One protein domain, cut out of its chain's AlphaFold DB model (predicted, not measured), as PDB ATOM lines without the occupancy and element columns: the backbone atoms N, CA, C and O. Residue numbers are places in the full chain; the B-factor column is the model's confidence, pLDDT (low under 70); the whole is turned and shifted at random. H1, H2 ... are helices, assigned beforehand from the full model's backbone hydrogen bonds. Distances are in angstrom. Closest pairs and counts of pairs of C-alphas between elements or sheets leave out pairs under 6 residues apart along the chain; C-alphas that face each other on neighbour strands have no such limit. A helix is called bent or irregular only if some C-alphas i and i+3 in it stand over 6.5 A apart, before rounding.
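What this domain is: This is residues 154 to 193 of the 193 residues of an uncharacterized protein of Populus trichocarpa (UniProt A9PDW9). With little regular structure, this is a loose, open loop of chain: H2 forms one side, the turn H1 lies at one end, and residues 181 to 187 run back towards H1. Residues 174 to 180 stick out at the other end, and a tail runs on to Arg 193. The printed part has 40 residues with two named helices, H1 then H2, and no named strand; its class is all helix, with 14 residues in named elements. It is only just loose, close to compact, with a radius of gyration of the C-alphas of 10.9 A, and elongated, spanning 33 by 21 by 18 A.

Where its parts are: Find C-alpha 166 at (53.274, 100.538, 97.057); H2, residues 166 to 175, runs 14.0 A from there to C-alpha 175 at (57.916, 112.958, 101.616). H1, residues 157 to 160, begins at (60.221, 96.194, 104.233); it is only just irregular, with C-alphas 157 and 160 6.53 A apart.

How they stand to each other: H2 and H1 are only just apart, their closest C-alphas 8.4 A from each other, and a tight link of 5 residues joins them. In H2 every O i to N i+4 pair is within hydrogen-bond range; H1 is too short for one, and its single O i to N i+3 pair is not within range.

The domain as a whole: The farthest C-alphas, of Asn 178 and Arg 193, are 33.5 A apart. The printed part has no cut, and residues 176 to 193 hold no named element. Model confidence is under 70 at residues 154 to 161 and 193.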
ATOM      1  N   PHE A 154      66.388  90.915 109.614       58.78
ATOM      2  CA  PHE A 154      65.122  91.614 109.748       58.78
ATOM      3  C   PHE A 154      64.512  91.720 108.347       58.78
ATOM      4  O   PHE A 154      65.231  92.128 107.428       58.78
ATOM      5  N   PRO A 155      63.238  91.335 108.156       60.19
ATOM      6  CA  PRO A 155      62.606  91.408 106.850       60.19
ATOM      7  C   PRO A 155      62.761  92.824 106.300       60.19
ATOM      8  O   PRO A 155      62.341  93.794 106.939       60.19
ATOM      9  N   CYS A 156      63.420  92.947 105.146       60.94
ATOM     10  CA  CYS A 156      63.484  94.213 104.438       60.94
ATOM     11  C   CYS A 156      62.051  94.588 104.069       60.94
ATOM     12  O   CYS A 156      61.368  93.826 103.387       60.94
ATOM     13  N   LEU A 157      61.585  95.751 104.524       66.31
ATOM     14  CA  LEU A 157      60.221  96.194 104.233       66.31
ATOM     15  C   LEU A 157      59.957  96.409 102.736       66.31
ATOM     16  O   LEU A 157      58.799  96.536 102.353       66.31
ATOM     17  N   MET A 158      61.006  96.488 101.916       63.00
ATOM     18  CA  MET A 158      60.906  96.903 100.519       63.00
ATOM     19  C   MET A 158      60.638  95.752  99.549       63.00
ATOM     20  O   MET A 158      60.064  96.013  98.499       63.00
ATOM     21  N   ASP A 159      61.012  94.515  99.895       57.81
ATOM     22  CA  ASP A 159      60.941  93.412  98.931       57.81
ATOM     23  C   ASP A 159      59.603  92.661  98.989       57.81
ATOM     24  O   ASP A 159      59.107  92.300  97.936       57.81
ATOM     25  N   GLU A 160      58.971  92.471 100.161       61.06
ATOM     26  CA  GLU A 160      57.756  91.623 100.275       61.06
ATOM     27  C   GLU A 160      56.821  91.989 101.459       61.06
ATOM     28  O   GLU A 160      56.214  91.134 102.111       61.06
ATOM     29  N   SER A 161      56.719  93.271 101.829       66.00
ATOM     30  CA  SER A 161      55.918  93.679 102.995       66.00
ATOM     31  C   SER A 161      54.421  93.798 102.686       66.00
ATOM     32  O   SER A 161      54.001  94.665 101.927       66.00
ATOM     33  N   THR A 162      53.579  93.035 103.389       74.31
ATOM     34  CA  THR A 162      52.117  93.250 103.399       74.31
ATOM     35  C   THR A 162      51.684  94.456 104.246       74.31
ATOM     36  O   THR A 162      50.505  94.804 104.268       74.31
ATOM     37  N   PHE A 163      52.613  95.107 104.960       78.25
ATOM     38  CA  PHE A 163      52.299  96.205 105.882       78.25
ATOM     39  C   PHE A 163      52.225  97.574 105.220       78.25
ATOM     40  O   PHE A 163      51.563  98.467 105.746       78.25
ATOM     41  N   ILE A 164      52.942  97.764 104.115       83.81
ATOM     42  CA  ILE A 164      53.042  99.051 103.432       83.81
ATOM     43  C   ILE A 164      52.670  98.803 101.977       83.81
ATOM     44  O   ILE A 164      53.345  98.048 101.286       83.81
ATOM     45  N   SER A 165      51.587  99.426 101.514       86.94
ATOM     46  CA  SER A 165      51.227  99.390 100.096       86.94
ATOM     47  C   SER A 165      52.251 100.162  99.263       86.94
ATOM     48  O   SER A 165      52.886 101.095  99.758       86.94
ATOM     49  N   SER A 166      52.371  99.832  97.976       86.56
ATOM     50  CA  SER A 166      53.274 100.538  97.057       86.56
ATOM     51  C   SER A 166      53.007 102.047  97.021       86.56
ATOM     52  O   SER A 166      53.945 102.833  97.060       86.56
ATOM     53  N   GLU A 167      51.736 102.460  97.049       89.56
ATOM     54  CA  GLU A 167      51.349 103.878  97.077       89.56
ATOM     55  C   GLU A 167      51.835 104.589  98.351       89.56
ATOM     56  O   GLU A 167      52.402 105.680  98.285       89.56
ATOM     57  N   LEU A 168      51.671 103.959  99.523       89.00
ATOM     58  CA  LEU A 168      52.165 104.520 100.780       89.00
ATOM     59  C   LEU A 168      53.696 104.572 100.792       89.00
ATOM     60  O   LEU A 168      54.277 105.540 101.277       89.00
ATOM     61  N   TYR A 169      54.347 103.551 100.246       86.81
ATOM     62  CA  TYR A 169      55.795 103.509 100.126       86.81
ATOM     63  C   TYR A 169      56.326 104.641  99.229       86.81
ATOM     64  O   TYR A 169      57.227 105.367  99.642       86.81
ATOM     65  N   GLU A 170      55.725 104.881  98.061       90.44
ATOM     66  CA  GLU A 170      56.084 106.002  97.178       90.44
ATOM     67  C   GLU A 170      55.833 107.371  97.825       90.44
ATOM     68  O   GLU A 170      56.673 108.279  97.748       90.44
ATOM     69  N   PHE A 171      54.703 107.524  98.519       92.88
ATOM     70  CA  PHE A 171      54.415 108.728  99.293       92.88
ATOM     71  C   PHE A 171      55.491 108.977 100.355       92.88
ATOM     72  O   PHE A 171      55.985 110.094 100.505       92.88
ATOM     73  N   LEU A 172      55.897 107.938 101.079       89.94
ATOM     74  CA  LEU A 172      56.932 108.046 102.095       89.94
ATOM     75  C   LEU A 172      58.304 108.360 101.478       89.94
ATOM     76  O   LEU A 172      59.003 109.241 101.977       89.94
ATOM     77  N   LEU A 173      58.670 107.720 100.366       88.12
ATOM     78  CA  LEU A 173      59.916 108.000  99.646       88.12
ATOM     79  C   LEU A 173      60.001 109.447  99.141       88.12
ATOM     80  O   LEU A 173      61.081 110.042  99.150       88.12
ATOM     81  N   SER A 174      58.877 110.008  98.692       91.25
ATOM     82  CA  SER A 174      58.800 111.392  98.211       91.25
ATOM     83  C   SER A 174      58.730 112.418  99.344       91.25
ATOM     84  O   SER A 174      59.253 113.523  99.196       91.25
ATOM     85  N   SER A 175      58.129 112.054 100.478       93.94
ATOM     86  CA  SER A 175      57.916 112.958 101.616       93.94
ATOM     87  C   SER A 175      59.110 113.045 102.557       93.94
ATOM     88  O   SER A 175      59.243 114.011 103.312       93.94
ATOM     89  N   LEU A 176      59.968 112.028 102.559       91.62
ATOM     90  CA  LEU A 176      61.073 111.976 103.493       91.62
ATOM     91  C   LEU A 176      62.282 112.815 103.062       91.62
ATOM     92  O   LEU A 176      62.577 112.953 101.872       91.62
ATOM     93  N   PRO A 177      63.041 113.342 104.040       93.69
ATOM     94  CA  PRO A 177      64.276 114.061 103.771       93.69
ATOM     95  C   PRO A 177      65.279 113.241 102.949       93.69
ATOM     96  O   PRO A 177      65.422 112.035 103.129       93.69
ATOM     97  N   ASN A 178      66.087 113.912 102.125       91.50
ATOM     98  CA  ASN A 178      67.131 113.240 101.340       91.50
ATOM     99  C   ASN A 178      68.144 112.458 102.197       91.50
ATOM    100  O   ASN A 178      68.758 111.527 101.691       91.50
ATOM    101  N   ILE A 179      68.299 112.806 103.479       91.12
ATOM    102  CA  ILE A 179      69.211 112.123 104.410       91.12
ATOM    103  C   ILE A 179      68.835 110.664 104.696       91.12
ATOM    104  O   ILE A 179      69.694 109.912 105.134       91.12
ATOM    105  N   VAL A 180      67.580 110.266 104.464       90.88
ATOM    106  CA  VAL A 180      67.131 108.876 104.656       90.88
ATOM    107  C   VAL A 180      66.984 108.115 103.335       90.88
ATOM    108  O   VAL A 180      66.570 106.957 103.326       90.88
ATOM    109  N   LYS A 181      67.336 108.735 102.198       88.44
ATOM    110  CA  LYS A 181      67.341 108.054 100.897       88.44
ATOM    111  C   LYS A 181      68.501 107.059 100.837       88.44
ATOM    112  O   LYS A 181      69.633 107.407 101.156       88.44
ATOM    113  N   GLY A 182      68.210 105.828 100.419       86.31
ATOM    114  CA  GLY A 182      69.180 104.727 100.384       86.31
ATOM    115  C   GLY A 182      69.363 103.997 101.719       86.31
ATOM    116  O   GLY A 182      70.109 103.023 101.774       86.31
ATOM    117  N   CYS A 183      68.680 104.420 102.787       86.75
ATOM    118  CA  CYS A 183      68.628 103.655 104.029       86.75
ATOM    119  C   CYS A 183      67.666 102.467 103.899       86.75
ATOM    120  O   CYS A 183      66.620 102.570 103.258       86.75
ATOM    121  N   GLN A 184      68.000 101.356 104.559       85.38
ATOM    122  CA  GLN A 184      67.095 100.219 104.685       85.38
ATOM    123  C   GLN A 184      65.979 100.535 105.685       85.38
ATOM    124  O   GLN A 184      66.207 101.136 106.735       85.38
ATOM    125  N   TRP A 185      64.769 100.092 105.359       85.81
ATOM    126  CA  TRP A 185      63.586 100.279 106.184       85.81
ATOM    127  C   TRP A 185      63.288  99.022 106.996       85.81
ATOM    128  O   TRP A 185      63.209  97.921 106.447       85.81
ATOM    129  N   THR A 186      63.079  99.196 108.301       84.88
ATOM    130  CA  THR A 186      62.762  98.107 109.232       84.88
ATOM    131  C   THR A 186      61.526  98.457 110.055       84.88
ATOM    132  O   THR A 186      61.400  99.572 110.560       84.88
ATOM    133  N   LEU A 187      60.614  97.495 110.212       85.00
ATOM    134  CA  LEU A 187      59.429  97.639 111.057       85.00
ATOM    135  C   LEU A 187      59.774  97.306 112.510       85.00
ATOM    136  O   LEU A 187      60.117  96.166 112.811       85.00
ATOM    137  N   LEU A 188      59.655  98.284 113.410       87.88
ATOM    138  CA  LEU A 188      59.931  98.077 114.837       87.88
ATOM    139  C   LEU A 188      58.694  97.632 115.621       87.88
ATOM    140  O   LEU A 188      58.798  96.799 116.517       87.88
ATOM    141  N   TYR A 189      57.524  98.191 115.312       86.19
ATOM    142  CA  TYR A 189      56.284  97.868 116.009       86.19
ATOM    143  C   TYR A 189      55.095  97.904 115.049       86.19
ATOM    144  O   TYR A 189      55.057  98.698 114.111       86.19
ATOM    145  N   ARG A 190      54.098  97.056 115.315       84.00
ATOM    146  CA  ARG A 190      52.778  97.111 114.679       84.00
ATOM    147  C   ARG A 190      51.703  96.963 115.745       84.00
ATOM    148  O   ARG A 190      51.881  96.201 116.693       84.00
ATOM    149  N   ALA A 191      50.581  97.650 115.570       86.69
ATOM    150  CA  ALA A 191      49.383  97.314 116.324       86.69
ATOM    151  C   ALA A 191      48.765  96.063 115.685       86.69
ATOM    152  O   ALA A 191      48.367  96.098 114.522       86.69
ATOM    153  N   VAL A 192      48.730  94.956 116.424       81.44
ATOM    154  CA  VAL A 192      47.926  93.787 116.049       81.44
ATOM    155  C   VAL A 192      46.507  94.054 116.544       81.44
ATOM    156  O   VAL A 192      46.335  94.464 117.693       81.44
ATOM    157  N   ARG A 193      45.513  93.899 115.671       52.25
ATOM    158  CA  ARG A 193      44.102  93.847 116.062       52.25
ATOM    159  C   ARG A 193      43.632  92.408 116.045       52.25
ATOM    160  O   ARG A 193      44.092  91.682 115.138       52.25
TER     161      ARG A 193